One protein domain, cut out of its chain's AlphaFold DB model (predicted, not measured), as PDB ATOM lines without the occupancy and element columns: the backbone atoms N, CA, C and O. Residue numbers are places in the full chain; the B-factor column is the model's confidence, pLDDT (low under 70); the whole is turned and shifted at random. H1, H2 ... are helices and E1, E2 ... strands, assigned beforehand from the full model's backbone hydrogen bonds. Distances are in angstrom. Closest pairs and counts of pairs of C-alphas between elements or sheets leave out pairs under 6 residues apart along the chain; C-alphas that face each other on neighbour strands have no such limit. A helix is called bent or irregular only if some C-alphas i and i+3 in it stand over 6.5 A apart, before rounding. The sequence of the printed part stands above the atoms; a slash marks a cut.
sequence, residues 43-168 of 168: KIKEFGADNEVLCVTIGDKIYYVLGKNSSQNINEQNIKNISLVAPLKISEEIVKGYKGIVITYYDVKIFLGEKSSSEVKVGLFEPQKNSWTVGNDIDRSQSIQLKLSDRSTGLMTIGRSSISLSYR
ATOM      1  N   LYS A  43      10.189  -5.497  -9.124       89.75
ATOM      2  CA  LYS A  43      10.876  -5.045  -7.901       89.75
ATOM      3  C   LYS A  43       9.855  -4.500  -6.914       89.75
ATOM      4  O   LYS A  43       8.960  -3.760  -7.313       89.75
ATOM      5  N   ILE A  44      10.007  -4.843  -5.640       89.06
ATOM      6  CA  ILE A  44       9.100  -4.418  -4.571       89.06
ATOM      7  C   ILE A  44       9.915  -3.687  -3.507       89.06
ATOM      8  O   ILE A  44      10.946  -4.193  -3.064       89.06
ATOM      9  N   LYS A  45       9.449  -2.500  -3.115       91.00
ATOM     10  CA  LYS A  45       9.882  -1.801  -1.900       91.00
ATOM     11  C   LYS A  45       8.710  -1.703  -0.935       91.00
ATOM     12  O   LYS A  45       7.572  -1.501  -1.364       91.00
ATOM     13  N   GLU A  46       9.006  -1.802   0.350       90.38
ATOM     14  CA  GLU A  46       8.019  -1.764   1.426       90.38
ATOM     15  C   GLU A  46       8.147  -0.442   2.186       90.38
ATOM     16  O   GLU A  46       9.258  -0.005   2.509       90.38
ATOM     17  N   PHE A  47       7.015   0.203   2.454       88.50
ATOM     18  CA  PHE A  47       6.934   1.437   3.226       88.50
ATOM     19  C   PHE A  47       6.031   1.239   4.437       88.50
ATOM     20  O   PHE A  47       4.940   0.678   4.309       88.50
ATOM     21  N   GLY A  48       6.498   1.754   5.577       83.69
ATOM     22  CA  GLY A  48       5.887   1.541   6.886       83.69
ATOM     23  C   GLY A  48       6.288   0.202   7.533       83.69
ATOM     24  O   GLY A  48       7.025  -0.598   6.944       83.69
ATOM     25  N   ALA A  49       5.928   0.011   8.806       79.62
ATOM     26  CA  ALA A  49       6.413  -1.114   9.607       79.62
ATOM     27  C   ALA A  49       5.758  -2.438   9.192       79.62
ATOM     28  O   ALA A  49       6.450  -3.457   9.047       79.62
ATOM     29  N   ASP A  50       4.456  -2.396   8.904       76.81
ATOM     30  CA  ASP A  50       3.633  -3.545   8.521       76.81
ATOM     31  C   ASP A  50       3.414  -3.640   7.005       76.81
ATOM     32  O   ASP A  50       2.472  -4.282   6.532       76.81
ATOM     33  N   ASN A  51       4.304  -3.020   6.227       81.06
ATOM     34  CA  ASN A  51       4.253  -2.986   4.766       81.06
ATOM     35  C   ASN A  51       2.987  -2.305   4.236       81.06
ATOM     36  O   ASN A  51       2.495  -2.668   3.171       81.06
ATOM     37  N   GLU A  52       2.453  -1.331   4.967       81.75
ATOM     38  CA  GLU A  52       1.185  -0.640   4.737       81.75
ATOM     39  C   GLU A  52       1.034  -0.191   3.288       81.75
ATOM     40  O   GLU A  52      -0.062  -0.294   2.724       81.75
ATOM     41  N   VAL A  53       2.137   0.241   2.669       84.69
ATOM     42  CA  VAL A  53       2.209   0.537   1.240       84.69
ATOM     43  C   VAL A  53       3.385  -0.192   0.592       84.69
ATOM     44  O   VAL A  53       4.525  -0.111   1.042       84.69
ATOM     45  N   LEU A  54       3.109  -0.854  -0.529       87.88
ATOM     46  CA  LEU A  54       4.117  -1.434  -1.407       87.88
ATOM     47  C   LEU A  54       4.299  -0.557  -2.641       87.88
ATOM     48  O   LEU A  54       3.321  -0.206  -3.302       87.88
ATOM     49  N   CYS A  55       5.551  -0.266  -2.982       89.06
ATOM     50  CA  CYS A  55       5.932   0.277  -4.281       89.06
ATOM     51  C   CYS A  55       6.371  -0.875  -5.176       89.06
ATOM     52  O   CYS A  55       7.402  -1.509  -4.937       89.06
ATOM     53  N   VAL A  56       5.568  -1.156  -6.197       88.56
ATOM     54  CA  VAL A  56       5.807  -2.222  -7.163       88.56
ATOM     55  C   VAL A  56       6.272  -1.599  -8.470       88.56
ATOM     56  O   VAL A  56       5.545  -0.835  -9.102       88.56
ATOM     57  N   THR A  57       7.492  -1.936  -8.877       88.62
ATOM     58  CA  THR A  57       8.067  -1.539 -10.164       88.62
ATOM     59  C   THR A  57       7.959  -2.701 -11.145       88.62
ATOM     60  O   THR A  57       8.484  -3.782 -10.870       88.62
ATOM     61  N   ILE A  58       7.291  -2.481 -12.282       87.06
ATOM     62  CA  ILE A  58       7.181  -3.439 -13.393       87.06
ATOM     63  C   ILE A  58       7.677  -2.739 -14.660       87.06
ATOM     64  O   ILE A  58       7.016  -1.832 -15.170       87.06
ATOM     65  N   GLY A  59       8.850  -3.143 -15.156       86.31
ATOM     66  CA  GLY A  59       9.546  -2.387 -16.204       86.31
ATOM     67  C   GLY A  59       9.852  -0.965 -15.719       86.31
ATOM     68  O   GLY A  59      10.455  -0.804 -14.661       86.31
ATOM     69  N   ASP A  60       9.370   0.042 -16.449       84.12
ATOM     70  CA  ASP A  60       9.536   1.467 -16.109       84.12
ATOM     71  C   ASP A  60       8.336   2.070 -15.355       84.12
ATOM     72  O   ASP A  60       8.307   3.265 -15.061       84.12
ATOM     73  N   LYS A  61       7.309   1.266 -15.052       87.06
ATOM     74  CA  LYS A  61       6.095   1.733 -14.372       87.06
ATOM     75  C   LYS A  61       6.186   1.483 -12.873       87.06
ATOM     76  O   LYS A  61       6.589   0.400 -12.444       87.06
ATOM     77  N   ILE A  62       5.741   2.463 -12.090       86.75
ATOM     78  CA  ILE A  62       5.681   2.400 -10.629       86.75
ATOM     79  C   ILE A  62       4.221   2.430 -10.187       86.75
ATOM     80  O   ILE A  62       3.443   3.274 -10.632       86.75
ATOM     81  N   TYR A  63       3.868   1.519  -9.287       86.56
ATOM     82  CA  TYR A  63       2.544   1.424  -8.691       86.56
ATOM     83  C   TYR A  63       2.644   1.404  -7.171       86.56
ATOM     84  O   TYR A  63       3.465   0.678  -6.617       86.56
ATOM     85  N   TYR A  64       1.751   2.132  -6.502       85.56
ATOM     86  CA  TYR A  64       1.590   2.057  -5.052       85.56
ATOM     87  C   TYR A  64       0.311   1.294  -4.717       85.56
ATOM     88  O   TYR A  64      -0.758   1.629  -5.233       85.56
ATOM     89  N   VAL A  65       0.414   0.268  -3.874       82.56
ATOM     90  CA  VAL A  65      -0.710  -0.578  -3.439       82.56
ATOM     91  C   VAL A  65      -0.680  -0.746  -1.923       82.56
ATOM     92  O   VAL A  65       0.383  -0.674  -1.315       82.56
ATOM     93  N   LEU A  66      -1.830  -1.010  -1.298       81.06
ATOM     94  CA  LEU A  66      -1.862  -1.333   0.133       81.06
ATOM     95  C   LEU A  66      -1.251  -2.714   0.411       81.06
ATOM     96  O   LEU A  66      -1.619  -3.687  -0.252       81.06
ATOM     97  N   GLY A  67      -0.422  -2.817   1.451       74.12
ATOM     98  CA  GLY A  67       0.270  -4.038   1.887       74.12
ATOM     99  C   GLY A  67      -0.599  -5.261   2.097       74.12
ATOM    100  O   GLY A  67      -0.221  -6.375   1.743       74.12
ATOM    101  N   LYS A  68      -1.817  -5.060   2.603       68.69
ATOM    102  CA  LYS A  68      -2.795  -6.141   2.794       68.69
ATOM    103  C   LYS A  68      -3.207  -6.847   1.497       68.69
ATOM    104  O   LYS A  68      -3.770  -7.933   1.553       68.69
ATOM    105  N   ASN A  69      -2.936  -6.244   0.337       63.34
ATOM    106  CA  ASN A  69      -3.190  -6.847  -0.970       63.34
ATOM    107  C   ASN A  69      -1.960  -7.598  -1.528       63.34
ATOM    108  O   ASN A  69      -2.022  -8.085  -2.652       63.34
ATOM    109  N   SER A  70      -0.858  -7.705  -0.771       61.34
ATOM    110  CA  SER A  70       0.408  -8.338  -1.198       61.34
ATOM    111  C   SER A  70       0.303  -9.830  -1.527       61.34
ATOM    112  O   SER A  70       1.118 -10.345  -2.284       61.34
ATOM    113  N   SER A  71      -0.712 -10.523  -1.004       57.66
ATOM    114  CA  SER A  71      -0.974 -11.942  -1.276       57.66
ATOM    115  C   SER A  71      -1.623 -12.202  -2.641       57.66
ATOM    116  O   SER A  71      -1.759 -13.355  -3.050       57.66
ATOM    117  N   GLN A  72      -2.041 -11.156  -3.359       60.97
ATOM    118  CA  GLN A  72      -2.617 -11.282  -4.695       60.97
ATOM    119  C   GLN A  72      -1.501 -11.390  -5.732       60.97
ATOM    120  O   GLN A  72      -0.535 -10.641  -5.669       60.97
ATOM    121  N   ASN A  73      -1.647 -12.301  -6.700       67.38
ATOM    122  CA  ASN A  73      -0.700 -12.506  -7.800       67.38
ATOM    123  C   ASN A  73      -0.329 -11.155  -8.454       67.38
ATOM    124  O   ASN A  73      -1.151 -10.556  -9.159       67.38
ATOM    125  N   ILE A  74       0.872 -10.654  -8.141       72.81
ATOM    126  CA  ILE A  74       1.344  -9.310  -8.483       72.81
ATOM    127  C   ILE A  74       1.673  -9.291  -9.978       72.81
ATOM    128  O   ILE A  74       2.756  -9.675 -10.404       72.81
ATOM    129  N   ASN A  75       0.712  -8.846 -10.783       79.44
ATOM    130  CA  ASN A  75       0.876  -8.560 -12.205       79.44
ATOM    131  C   ASN A  75       0.239  -7.201 -12.533       79.44
ATOM    132  O   ASN A  75      -0.559  -6.677 -11.752       79.44
ATOM    133  N   GLU A  76       0.581  -6.611 -13.683       79.38
ATOM    134  CA  GLU A  76       0.152  -5.243 -14.013       79.38
ATOM    135  C   GLU A  76      -1.383  -5.084 -14.019       79.38
ATOM    136  O   GLU A  76      -1.908  -4.062 -13.574       79.38
ATOM    137  N   GLN A  77      -2.119  -6.100 -14.486       80.88
ATOM    138  CA  GLN A  77      -3.580  -6.065 -14.562       80.88
ATOM    139  C   GLN A  77      -4.230  -6.048 -13.173       80.88
ATOM    140  O   GLN A  77      -5.131  -5.248 -12.925       80.88
ATOM    141  N   ASN A  78      -3.749  -6.883 -12.252       78.62
ATOM    142  CA  ASN A  78      -4.247  -6.938 -10.881       78.62
ATOM    143  C   ASN A  78      -3.869  -5.676 -10.101       78.62
ATOM    144  O   ASN A  78      -4.716  -5.113  -9.409       78.62
ATOM    145  N   ILE A  79      -2.632  -5.191 -10.260       77.94
ATOM    146  CA  ILE A  79      -2.133  -3.990  -9.578       77.94
ATOM    147  C   ILE A  79      -2.974  -2.763  -9.911       77.94
ATOM    148  O   ILE A  79      -3.318  -2.011  -9.004       77.94
ATOM    149  N   LYS A  80      -3.365  -2.572 -11.178       78.81
ATOM    150  CA  LYS A  80      -4.224  -1.444 -11.578       78.81
ATOM    151  C   LYS A  80      -5.533  -1.378 -10.786       78.81
ATOM    152  O   LYS A  80      -6.002  -0.284 -10.499       78.81
ATOM    153  N   ASN A  81      -6.084  -2.524 -10.382       73.94
ATOM    154  CA  ASN A  81      -7.341  -2.595  -9.629       73.94
ATOM    155  C   ASN A  81      -7.175  -2.334  -8.123       73.94
ATOM    156  O   ASN A  81      -8.152  -2.042  -7.433       73.94
ATOM    157  N   ILE A  82      -5.960  -2.488  -7.593       72.00
ATOM    158  CA  ILE A  82      -5.666  -2.352  -6.157       72.00
ATOM    159  C   ILE A  82      -4.760  -1.167  -5.833       72.00
ATOM    160  O   ILE A  82      -4.494  -0.910  -4.653       72.00
ATOM    161  N   SER A  83      -4.271  -0.478  -6.864       71.62
ATOM    162  CA  SER A  83      -3.422   0.690  -6.723       71.62
ATOM    163  C   SER A  83      -4.199   1.846  -6.116       71.62
ATOM    164  O   SER A  83      -5.398   2.012  -6.336       71.62
ATOM    165  N   LEU A  84      -3.499   2.630  -5.308       72.88
ATOM    166  CA  LEU A  84      -4.013   3.874  -4.769       72.88
ATOM    167  C   LEU A  84      -4.110   4.876  -5.928       72.88
ATOM    168  O   LEU A  84      -3.095   5.316  -6.460       72.88
ATOM    169  N   VAL A  85      -5.336   5.207  -6.336       64.75
ATOM    170  CA  VAL A  85      -5.629   6.237  -7.345       64.75
ATOM    171  C   VAL A  85      -6.412   7.369  -6.663       64.75
ATOM    172  O   VAL A  85      -7.175   7.107  -5.734       64.75
ATOM    173  N   ALA A  86      -6.151   8.617  -7.076       57.06
ATOM    174  CA  ALA A  86      -6.551   9.893  -6.451       57.06
ATOM    175  C   ALA A  86      -7.937   9.895  -5.749       57.06
ATOM    176  O   ALA A  86      -8.886   9.343  -6.307       57.06
ATOM    177  N   PRO A  87      -8.087  10.529  -4.556       57.59
ATOM    178  CA  PRO A  87      -7.443  11.789  -4.128       57.59
ATOM    179  C   PRO A  87      -6.099  11.667  -3.394       57.59
ATOM    180  O   PRO A  87      -5.525  12.682  -3.008       57.59
ATOM    181  N   LEU A  88      -5.596  10.450  -3.183       73.25
ATOM    182  CA  LEU A  88      -4.308  10.204  -2.535       73.25
ATOM    183  C   LEU A  88      -3.159  10.507  -3.509       73.25
ATOM    184  O   LEU A  88      -3.000   9.811  -4.512       73.25
ATOM    185  N   LYS A  89      -2.367  11.548  -3.235       83.50
ATOM    186  CA  LYS A  89      -1.105  11.811  -3.949       83.50
ATOM    187  C   LYS A  89       0.044  11.180  -3.178       83.50
ATOM    188  O   LYS A  89       0.104  11.341  -1.962       83.50
ATOM    189  N   ILE A  90       0.944  10.496  -3.876       85.81
ATOM    190  CA  ILE A  90       2.108   9.835  -3.277       85.81
ATOM    191  C   ILE A  90       3.373  10.345  -3.967       85.81
ATOM    192  O   ILE A  90       3.439  10.351  -5.195       85.81
ATOM    193  N   SER A  91       4.357  10.771  -3.180       90.19
ATOM    194  CA  SER A  91       5.689  11.203  -3.627       90.19
ATOM    195  C   SER A  91       6.766  10.472  -2.827       90.19
ATOM    196  O   SER A  91       6.609  10.270  -1.628       90.19
ATOM    197  N   GLU A  92       7.869  10.074  -3.468       91.06
ATOM    198  CA  GLU A  92       9.079   9.655  -2.744       91.06
ATOM    199  C   GLU A  92       9.846  10.904  -2.296       91.06
ATOM    200  O   GLU A  92      10.180  11.761  -3.117       91.06
ATOM    201  N   GLU A  93      10.116  11.021  -0.997       94.31
ATOM    202  CA  GLU A  93      10.734  12.204  -0.392       94.31
ATOM    203  C   GLU A  93      11.726  11.824   0.718       94.31
ATOM    204  O   GLU A  93      11.716  10.712   1.255       94.31
ATOM    205  N   ILE A  94      12.585  12.782   1.081       93.75
ATOM    206  CA  ILE A  94      13.436  12.709   2.271       93.75
ATOM    207  C   ILE A  94      12.863  13.662   3.322       93.75
ATOM    208  O   ILE A  94      12.910  14.880   3.158       93.75
ATOM    209  N   VAL A  95      12.363  13.114   4.428       92.12
ATOM    210  CA  VAL A  95      11.772  13.877   5.533       92.12
ATOM    211  C   VAL A  95      12.650  13.731   6.768       92.12
ATOM    212  O   VAL A  95      12.896  12.625   7.241       92.12
ATOM    213  N   LYS A  96      13.153  14.856   7.298       91.00
ATOM    214  CA  LYS A  96      14.050  14.892   8.476       91.00
ATOM    215  C   LYS A  96      15.256  13.930   8.361       91.00
ATOM    216  O   LYS A  96      15.711  13.392   9.362       91.00
ATOM    217  N   GLY A  97      15.773  13.728   7.145       90.88
ATOM    218  CA  GLY A  97      16.913  12.840   6.865       90.88
ATOM    219  C   GLY A  97      16.550  11.375   6.601       90.88
ATOM    220  O   GLY A  97      17.438  10.588   6.286       90.88
ATOM    221  N   TYR A  98      15.269  11.007   6.670       91.38
ATOM    222  CA  TYR A  98      14.792   9.652   6.401       91.38
ATOM    223  C   TYR A  98      14.133   9.573   5.029       91.38
ATOM    224  O   TYR A  98      13.303  10.410   4.681       91.38
ATOM    225  N   LYS A  99      14.496   8.554   4.252       93.31
ATOM    226  CA  LYS A  99      13.888   8.273   2.952       93.31
ATOM    227  C   LYS A  99      12.563   7.534   3.139       93.31
ATOM    228  O   LYS A  99      12.461   6.647   3.986       93.31
ATOM    229  N   GLY A 100      11.561   7.891   2.349       92.56
ATOM    230  CA  GLY A 100      10.243   7.276   2.424       92.56
ATOM    231  C   GLY A 100       9.294   7.798   1.357       92.56
ATOM    232  O   GLY A 100       9.719   8.404   0.372       92.56
ATOM    233  N   ILE A 101       8.004   7.583   1.586       91.31
ATOM    234  CA  ILE A 101       6.930   8.197   0.811       91.31
ATOM    235  C   ILE A 101       6.148   9.194   1.656       91.31
ATOM    236  O   ILE A 101       5.914   8.975   2.845       91.31
ATOM    237  N   VAL A 102       5.697  10.269   1.018       91.12
ATOM    238  CA  VAL A 102       4.697  11.185   1.554       91.12
ATOM    239  C   VAL A 102       3.370  10.900   0.871       91.12
ATOM    240  O   VAL A 102       3.253  10.987  -0.349       91.12
ATOM    241  N   ILE A 103       2.358  10.566   1.666       87.44
ATOM    242  CA  ILE A 103       0.987  10.382   1.196       87.44
ATOM    243  C   ILE A 103       0.200  11.626   1.603       87.44
ATOM    244  O   ILE A 103       0.119  11.969   2.781       87.44
ATOM    245  N   THR A 104      -0.369  12.311   0.618       86.44
ATOM    246  CA  THR A 104      -1.171  13.524   0.794       86.44
ATOM    247  C   THR A 104      -2.632  13.222   0.485       86.44
ATOM    248  O   THR A 104      -2.954  12.762  -0.612       86.44
ATOM    249  N   TYR A 105      -3.513  13.521   1.438       79.38
ATOM    250  CA  TYR A 105      -4.965  13.441   1.307       79.38
ATOM    251  C   TYR A 105      -5.592  14.740   1.817       79.38
ATOM    252  O   TYR A 105      -5.634  14.975   3.025       79.38
ATOM    253  N   TYR A 106      -6.060  15.591   0.900       78.88
ATOM    254  CA  TYR A 106      -6.455  16.970   1.214       78.88
ATOM    255  C   TYR A 106      -5.346  17.696   2.002       78.88
ATOM    256  O   TYR A 106      -4.219  17.790   1.512       78.88
ATOM    257  N   ASP A 107      -5.645  18.157   3.217       76.69
ATOM    258  CA  ASP A 107      -4.720  18.898   4.080       76.69
ATOM    259  C   ASP A 107      -3.864  17.990   4.976       76.69
ATOM    260  O   ASP A 107      -2.977  18.461   5.690       76.69
ATOM    261  N   VAL A 108      -4.107  16.677   4.944       79.88
ATOM    262  CA  VAL A 108      -3.363  15.694   5.731       79.88
ATOM    263  C   VAL A 108      -2.198  15.172   4.902       79.88
ATOM    264  O   VAL A 108      -2.393  14.647   3.804       79.88
ATOM    265  N   LYS A 109      -0.980  15.269   5.443       88.44
ATOM    266  CA  LYS A 109       0.201  14.605   4.881       88.44
ATOM    267  C   LYS A 109       0.829  13.693   5.913       88.44
ATOM    268  O   LYS A 109       1.072  14.102   7.049       88.44
ATOM    269  N   ILE A 110       1.119  12.478   5.483       87.62
ATOM    270  CA  ILE A 110       1.727  11.441   6.305       87.62
ATOM    271  C   ILE A 110       3.014  10.985   5.631       87.62
ATOM    272  O   ILE A 110       3.087  10.937   4.405       87.62
ATOM    273  N   PHE A 111       4.027  10.677   6.426       90.75
ATOM    274  CA  PHE A 111       5.297  10.142   5.963       90.75
ATOM    275  C   PHE A 111       5.415   8.692   6.415       90.75
ATOM    276  O   PHE A 111       5.286   8.417   7.609       90.75
ATOM    277  N   LEU A 112       5.684   7.791   5.473       89.00
ATOM    278  CA  LEU A 112       6.032   6.399   5.742       89.00
ATOM    279  C   LEU A 112       7.470   6.164   5.296       89.00
ATOM    280  O   LEU A 112       7.777   6.249   4.105       89.00
ATOM    281  N   GLY A 113       8.350   5.875   6.245       90.69
ATOM    282  CA  GLY A 113       9.740   5.543   5.972       90.69
ATOM    283  C   GLY A 113       9.862   4.254   5.164       90.69
ATOM    284  O   GLY A 113       9.055   3.331   5.304       90.69
ATOM    285  N   GLU A 114      10.886   4.196   4.316       91.38
ATOM    286  CA  GLU A 114      11.296   2.952   3.663       91.38
ATOM    287  C   GLU A 114      11.678   1.931   4.739       91.38
ATOM    288  O   GLU A 114      12.398   2.254   5.692       91.38
ATOM    289  N   LYS A 115      11.172   0.703   4.611       85.38
ATOM    290  CA  LYS A 115      11.412  -0.329   5.613       85.38
ATOM    291  C   LYS A 115      12.892  -0.701   5.643       85.38
ATOM    292  O   LYS A 115      13.453  -1.173   4.655       85.38
ATOM    293  N   SER A 116      13.516  -0.498   6.801       78.31
ATOM    294  CA  SER A 116      14.890  -0.912   7.088       78.31
ATOM    295  C   SER A 116      14.909  -1.954   8.209       78.31
ATOM    296  O   SER A 116      13.909  -2.153   8.898       78.31
ATOM    297  N   SER A 117      16.028  -2.654   8.393       66.44
ATOM    298  CA  SER A 117      16.108  -3.824   9.280       66.44
ATOM    299  C   SER A 117      15.991  -3.522  10.781       66.44
ATOM    300  O   SER A 117      15.756  -4.452  11.549       66.44
ATOM    301  N   SER A 118      16.152  -2.270  11.220       69.81
ATOM    302  CA  SER A 118      16.252  -1.929  12.649       69.81
ATOM    303  C   SER A 118      15.205  -0.937  13.157       69.81
ATOM    304  O   SER A 118      14.890  -0.953  14.345       69.81
ATOM    305  N   GLU A 119      14.650  -0.084  12.297       77.88
ATOM    306  CA  GLU A 119      13.710   0.962  12.699       77.88
ATOM    307  C   GLU A 119      12.921   1.446  11.476       77.88
ATOM    308  O   GLU A 119      13.482   1.600  10.386       77.88
ATOM    309  N   VAL A 120      11.626   1.711  11.658       83.62
ATOM    310  CA  VAL A 120      10.806   2.393  10.655       83.62
ATOM    311  C   VAL A 120      10.327   3.712  11.234       83.62
ATOM    312  O   VAL A 120       9.788   3.776  12.342       83.62
ATOM    313  N   LYS A 121      10.574   4.781  10.476       87.50
ATOM    314  CA  LYS A 121      10.133   6.130  10.813       87.50
ATOM    315  C   LYS A 121       8.791   6.401  10.176       87.50
ATOM    316  O   LYS A 121       8.582   6.111   9.003       87.50
ATOM    317  N   VAL A 122       7.922   7.032  10.939       86.50
ATOM    318  CA  VAL A 122       6.615   7.486  10.486       86.50
ATOM    319  C   VAL A 122       6.435   8.929  10.932       86.50
ATOM    320  O   VAL A 122       7.019   9.360  11.929       86.50
ATOM    321  N   GLY A 123       5.690   9.719  10.170       86.50
ATOM    322  CA  GLY A 123       5.551  11.137  10.470       86.50
ATOM    323  C   GLY A 123       4.224  11.735  10.055       86.50
ATOM    324  O   GLY A 123       3.551  11.248   9.149       86.50
ATOM    325  N   LEU A 124       3.885  12.834  10.717       87.31
ATOM    326  CA  LEU A 124       2.740  13.673  10.408       87.31
ATOM    327  C   LEU A 124       3.231  15.086  10.106       87.31
ATOM    328  O   LEU A 124       4.067  15.641  10.826       87.31
ATOM    329  N   PHE A 125       2.714  15.667   9.029       87.44
ATOM    330  CA  PHE A 125       2.930  17.076   8.748       87.44
ATOM    331  C   PHE A 125       1.968  17.919   9.582       87.44
ATOM    332  O   PHE A 125       0.770  17.646   9.614       87.44
ATOM    333  N   GLU A 126       2.484  18.963  10.225       82.88
ATOM    334  CA  GLU A 126       1.706  19.913  11.013       82.88
ATOM    335  C   GLU A 126       1.611  21.245  10.249       82.88
ATOM    336  O   GLU A 126       2.543  22.055  10.329       82.88
ATOM    337  N   PRO A 127       0.503  21.523   9.528       80.38
ATOM    338  CA  PRO A 127       0.388  22.717   8.689       80.38
ATOM    339  C   PRO A 127       0.580  24.020   9.469       80.38
ATOM    340  O   PRO A 127       1.239  24.935   8.987       80.38
ATOM    341  N   GLN A 128       0.086  24.066  10.711       80.44
ATOM    342  CA  GLN A 128       0.191  25.234  11.595       80.44
ATOM    343  C   GLN A 128       1.641  25.576  11.969       80.44
ATOM    344  O   GLN A 128       1.960  26.733  12.225       80.44
ATOM    345  N   LYS A 129       2.528  24.574  11.997       84.19
ATOM    346  CA  LYS A 129       3.959  24.744  12.293       84.19
ATOM    347  C   LYS A 129       4.823  24.738  11.032       84.19
ATOM    348  O   LYS A 129       6.030  24.933  11.135       84.19
ATOM    349  N   ASN A 130       4.227  24.457   9.868       87.56
ATOM    350  CA  ASN A 130       4.921  24.180   8.612       87.56
ATOM    351  C   ASN A 130       6.120  23.223   8.797       87.56
ATOM    352  O   ASN A 130       7.219  23.452   8.294       87.56
ATOM    353  N   SER A 131       5.931  22.168   9.591       89.31
ATOM    354  CA  SER A 131       7.000  21.243   9.967       89.31
ATOM    355  C   SER A 131       6.478  19.816  10.062       89.31
ATOM    356  O   SER A 131       5.293  19.568  10.262       89.31
ATOM    357  N   TRP A 132       7.406  18.875   9.935       89.12
ATOM    358  CA  TRP A 132       7.174  17.464  10.195       89.12
ATOM    359  C   TRP A 132       7.457  17.118  11.649       89.12
ATOM    360  O   TRP A 132       8.524  17.472  12.169       89.12
ATOM    361  N   THR A 133       6.551  16.344  12.235       84.75
ATOM    362  CA  THR A 133       6.807  15.558  13.438       84.75
ATOM    363  C   THR A 133       7.013  14.107  13.017       84.75
ATOM    364  O   THR A 133       6.128  13.496  12.425       84.75
ATOM    365  N   VAL A 134       8.215  13.583  13.267       86.00
ATOM    366  CA  VAL A 134       8.640  12.226  12.892       86.00
ATOM    367  C   VAL A 134       8.961  11.453  14.162       86.00
ATOM    368  O   VAL A 134       9.647  11.970  15.043       86.00
ATOM    369  N   GLY A 135       8.483  10.219  14.238       80.81
ATOM    370  CA  GLY A 135       8.707   9.313  15.352       80.81
ATOM    371  C   GLY A 135       8.960   7.891  14.877       80.81
ATOM    372  O   GLY A 135       9.015   7.603  13.678       80.81
ATOM    373  N   ASN A 136       9.127   7.007  15.850       81.50
ATOM    374  CA  ASN A 136       9.200   5.576  15.599       81.50
ATOM    375  C   ASN A 136       7.796   5.019  15.552       81.50
ATOM    376  O   ASN A 136       6.966   5.411  16.378       81.50
ATOM    377  N   ASP A 137       7.576   4.082  14.643       77.94
ATOM    378  CA  ASP A 137       6.397   3.245  14.748       77.94
ATOM    379  C   ASP A 137       6.534   2.333  15.970       77.94
ATOM    380  O   ASP A 137       7.586   1.718  16.190       77.94
ATOM    381  N   ILE A 138       5.499   2.301  16.803       72.00
ATOM    382  CA  ILE A 138       5.481   1.533  18.055       72.00
ATOM    383  C   ILE A 138       4.423   0.425  18.062       72.00
ATOM    384  O   ILE A 138       4.400  -0.360  19.010       72.00
ATOM    385  N   ASP A 139       3.589   0.338  17.025       65.44
ATOM    386  CA  ASP A 139       2.616  -0.739  16.831       65.44
ATOM    387  C   ASP A 139       2.936  -1.490  15.535       65.44
ATOM    388  O   ASP A 139       3.490  -0.931  14.598       65.44
ATOM    389  N   ARG A 140       2.665  -2.792  15.531       57.50
ATOM    390  CA  ARG A 140       2.944  -3.721  14.423       57.50
ATOM    391  C   ARG A 140       1.671  -4.440  13.975       57.50
ATOM    392  O   ARG A 140       1.704  -5.608  13.578       57.50
ATOM    393  N   SER A 141       0.516  -3.813  14.209       53.69
ATOM    394  CA  SER A 141      -0.784  -4.402  13.921       53.69
ATOM    395  C   SER A 141      -1.700  -3.455  13.142       53.69
ATOM    396  O   SER A 141      -2.522  -2.736  13.698       53.69
ATOM    397  N   GLN A 142      -1.593  -3.512  11.810       54.41
ATOM    398  CA  GLN A 142      -2.550  -2.992  10.805       54.41
ATOM    399  C   GLN A 142      -2.879  -1.485  10.855       54.41
ATOM    400  O   GLN A 142      -3.640  -0.994  10.015       54.41
ATOM    401  N   SER A 143      -2.318  -0.756  11.811       61.59
ATOM    402  CA  SER A 143      -2.461   0.676  12.010       61.59
ATOM    403  C   SER A 143      -1.116   1.237  12.442       61.59
ATOM    404  O   SER A 143      -0.403   0.617  13.226       61.59
ATOM    405  N   ILE A 144      -0.785   2.411  11.921       63.41
ATOM    406  CA  ILE A 144       0.466   3.091  12.233       63.41
ATOM    407  C   ILE A 144       0.258   3.839  13.544       63.41
ATOM    408  O   ILE A 144      -0.655   4.669  13.642       63.41
ATOM    409  N   GLN A 145       1.109   3.589  14.539       67.56
ATOM    410  CA  GLN A 145       1.104   4.371  15.772       67.56
ATOM    411  C   GLN A 145       2.244   5.381  15.779       67.56
ATOM    412  O   GLN A 145       3.424   5.042  15.823       67.56
ATOM    413  N   LEU A 146       1.876   6.660  15.816       64.88
ATOM    414  CA  LEU A 146       2.813   7.764  15.976       64.88
ATOM    415  C   LEU A 146       2.935   8.121  17.456       64.88
ATOM    416  O   LEU A 146       2.009   8.699  18.030       64.88
ATOM    417  N   LYS A 147       4.087   7.832  18.071       62.38
ATOM    418  CA  LYS A 147       4.422   8.388  19.390       62.38
ATOM    419  C   LYS A 147       4.903   9.831  19.242       62.38
ATOM    420  O   LYS A 147       5.973  10.072  18.683       62.38
ATOM    421  N   LEU A 148       4.129  10.774  19.771       59.75
ATOM    422  CA  LEU A 148       4.458  12.198  19.770       59.75
ATOM    423  C   LEU A 148       5.305  12.571  21.000       59.75
ATOM    424  O   LEU A 148       5.392  11.837  21.990       59.75
ATOM    425  N   SER A 149       5.979  13.719  20.923       54.81
ATOM    426  CA  SER A 149       6.947  14.190  21.926       54.81
ATOM    427  C   SER A 149       6.361  14.421  23.325       54.81
ATOM    428  O   SER A 149       7.104  14.431  24.303       54.81
ATOM    429  N   ASP A 150       5.044  14.577  23.443       56.28
ATOM    430  CA  ASP A 150       4.307  14.759  24.700       56.28
ATOM    431  C   ASP A 150       3.848  13.436  25.347       56.28
ATOM    432  O   ASP A 150       3.124  13.450  26.339       56.28
ATOM    433  N   ARG A 151       4.319  12.288  24.833       55.25
ATOM    434  CA  ARG A 151       3.899  10.925  25.212       55.25
ATOM    435  C   ARG A 151       2.473  10.553  24.782       55.25
ATOM    436  O   ARG A 151       2.035   9.467  25.160       55.25
ATOM    437  N   SER A 152       1.787  11.372  23.982       60.09
ATOM    438  CA  SER A 152       0.536  10.966  23.334       60.09
ATOM    439  C   SER A 152       0.811  10.031  22.150       60.09
ATOM    440  O   SER A 152       1.888  10.061  21.538       60.09
ATOM    441  N   THR A 153      -0.149   9.156  21.848       62.88
ATOM    442  CA  THR A 153      -0.092   8.263  20.688       62.88
ATOM    443  C   THR A 153      -1.268   8.547  19.764       62.88
ATOM    444  O   THR A 153      -2.430   8.522  20.167       62.88
ATOM    445  N   GLY A 154      -0.959   8.842  18.502       65.06
ATOM    446  CA  GLY A 154      -1.952   8.950  17.438       65.06
ATOM    447  C   GLY A 154      -2.033   7.640  16.664       65.06
ATOM    448  O   GLY A 154      -1.003   7.124  16.232       65.06
ATOM    449  N   LEU A 155      -3.245   7.122  16.473       68.69
ATOM    450  CA  LEU A 155      -3.514   5.972  15.608       68.69
ATOM    451  C   LEU A 155      -3.873   6.464  14.209       68.69
ATOM    452  O   LEU A 155      -4.804   7.258  14.043       68.69
ATOM    453  N   MET A 156      -3.151   5.971  13.208       68.69
ATOM    454  CA  MET A 156      -3.374   6.279  11.804       68.69
ATOM    455  C   MET A 156      -3.719   5.015  11.022       68.69
ATOM    456  O   MET A 156      -2.980   4.033  11.031       68.69
ATOM    457  N   THR A 157      -4.814   5.079  10.271       68.75
ATOM    458  CA  THR A 157      -5.240   3.994   9.382       68.75
ATOM    459  C   THR A 157      -5.245   4.478   7.941       68.75
ATOM    460  O   THR A 157      -5.850   5.506   7.623       68.75
ATOM    461  N   ILE A 158      -4.601   3.710   7.059       66.44
ATOM    462  CA  ILE A 158      -4.567   3.967   5.617       66.44
ATOM    463  C   ILE A 158      -5.532   3.002   4.917       66.44
ATOM    464  O   ILE A 158      -5.314   1.791   4.841       66.44
ATOM    465  N   GLY A 159      -6.637   3.551   4.415       64.69
ATOM    466  CA  GLY A 159      -7.616   2.856   3.582       64.69
ATOM    467  C   GLY A 159      -7.346   3.044   2.086       64.69
ATOM    468  O   GLY A 159      -6.467   3.799   1.684       64.69
ATOM    469  N   ARG A 160      -8.138   2.383   1.224       61.44
ATOM    470  CA  ARG A 160      -8.002   2.506  -0.248       61.44
ATOM    471  C   ARG A 160      -8.201   3.937  -0.763       61.44
ATOM    472  O   ARG A 160      -7.710   4.261  -1.838       61.44
ATOM    473  N   SER A 161      -8.931   4.770  -0.025       61.34
ATOM    474  CA  SER A 161      -9.306   6.122  -0.461       61.34
ATOM    475  C   SER A 161      -9.420   7.104   0.703       61.34
ATOM    476  O   SER A 161     -10.059   8.141   0.575       61.34
ATOM    477  N   SER A 162      -8.853   6.768   1.859       61.75
ATOM    478  CA  SER A 162      -8.950   7.591   3.059       61.75
ATOM    479  C   SER A 162      -7.726   7.407   3.941       61.75
ATOM    480  O   SER A 162      -7.134   6.329   4.001       61.75
ATOM    481  N   ILE A 163      -7.384   8.475   4.649       67.25
ATOM    482  CA  ILE A 163      -6.474   8.447   5.787       67.25
ATOM    483  C   ILE A 163      -7.310   8.906   6.974       67.25
ATOM    484  O   ILE A 163      -7.881   9.997   6.929       67.25
ATOM    485  N   SER A 164      -7.418   8.077   8.006       64.62
ATOM    486  CA  SER A 164      -8.057   8.473   9.262       64.62
ATOM    487  C   SER A 164      -7.011   8.584  10.352       64.62
ATOM    488  O   SER A 164      -6.187   7.683  10.511       64.62
ATOM    489  N   LEU A 165      -7.085   9.669  11.114       64.38
ATOM    490  CA  LEU A 165      -6.223   9.920  12.255       64.38
ATOM    491  C   LEU A 165      -7.099  10.088  13.492       64.38
ATOM    492  O   LEU A 165      -7.980  10.944  13.516       64.38
ATOM    493  N   SER A 166      -6.859   9.264  14.505       61.88
ATOM    494  CA  SER A 166      -7.499   9.397  15.811       61.88
ATOM    495  C   SER A 166      -6.450   9.690  16.873       61.88
ATOM    496  O   SER A 166      -5.471   8.952  16.999       61.88
ATOM    497  N   TYR A 167      -6.685  10.750  17.639       57.44
ATOM    498  CA  TYR A 167      -5.904  11.107  18.818       57.44
ATOM    499  C   TYR A 167      -6.618  10.586  20.069       57.44
ATOM    500  O   TYR A 167      -7.851  10.581  20.111       57.44
ATOM    501  N   ARG A 168      -5.852  10.136  21.064       54.25
ATOM    502  CA  ARG A 168      -6.346   9.829  22.410       54.25
ATOM    503  C   ARG A 168      -5.666  10.723  23.428       54.25
ATOM    504  O   ARG A 168      -4.465  11.009  23.227       54.25
TER     505      ARG A 168
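What this domain is: This is residues 43 to 168 of the 168 residues of an uncharacterized protein of Brachyspira aalborgi (UniProt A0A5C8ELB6). A strongly twisted sheet of five strands, E4 to E8, folds back on itself, and the small sheet E9 E10 E11 covers part of it, face to face with strands crossed, as a sandwich. At the other end of the long axis a second small sheet, E1 E2 E3, with the short helix H1 over one face, makes a side lobe that meets the large sheet through few close C-alphas. The printed part has 126 residues, with one named helix and eleven named strands in the order E1 E2 E3 H1 E4 E5 E6 E7 E8 E9 E10 E11; the three sheets, ordered E4 E5 E6 E7 E8, E1 E2 E3 and E9 E10 E11, are antiparallel throughout, and the class is mostly strand. The whole is compact, with a radius of gyration of the C-alphas of 14.2 A and spans of 45 by 31 by 26 A.

Where its parts are: Find C-alpha 89 at (-1.105, 11.811, -3.949), where E4, residues 89 to 95, begins. Next come E5, residues 98 to 105 and 20.8 A long, E6, 108 to 113, E7, 121 to 126, and E8, 131 to 136 and 16.8 A long. Look before them for E1, residues 43 to 47, from C-alpha 43 at (10.876, -5.045, -7.901), E2, 53 to 58, E3, 61 to 66 and 16.8 A long, and H1, 76 to 82 and 10.2 A long. After E8 stand E9, residues 144 to 147, E10, 153 to 158 and 16.3 A long, and E11, 163 to 167, ending at C-alpha 167 at (-5.904, 11.107, 18.818).

How they stand to each other: Each sheet is a meander, each strand the antiparallel neighbour of the one before. In the folded sheet, bent back into two leaves, E4 and E5 face E7 and E8, with E6 as the hinge. Look for N 91 and O 102 of the hairpin E4 and E5, 3.0 A apart, and N 111 and O 123 of the hairpin E6 and E7, 2.8 A. In the sandwich, the strands of the two sheets stand at 78 degrees; the closest C-alphas of E8 and E9, Gly 135 and Lys 147, are 6.0 A apart. Between E10 and E11, N 155 and O 166 are 2.9 A apart. The closest C-alphas of E1 and E6, Phe 47 and Leu 112, are 5.6 A apart. In E2 and E3, N 56 and O 63 are 2.8 A apart. H1 is on the sheet E1 E2 E3 at a height of 8.6 A, over E3 and only just not over E2, on which 2 of its 7 C-alphas fall; it runs slantwise to the strands, at 33 degrees to E3 on the local plane. The closest C-alphas of E3 and H1, Val 65 and Ile 82, are 5.9 A apart. In H1, 2 of 3 O i to N i+4 pairs are within hydrogen-bond range.

The domain as a whole: The two C-alphas farthest apart, Gln 77 and Asp 150, are 45.1 A apart. The printed part has no cut, no link is long, and residue 168 is the chain's last. The mean pLDDT of the printed part is 77.2; look for values under 70 at residues 68 to 73, 85 to 87, 117 to 118 and 139 to 168.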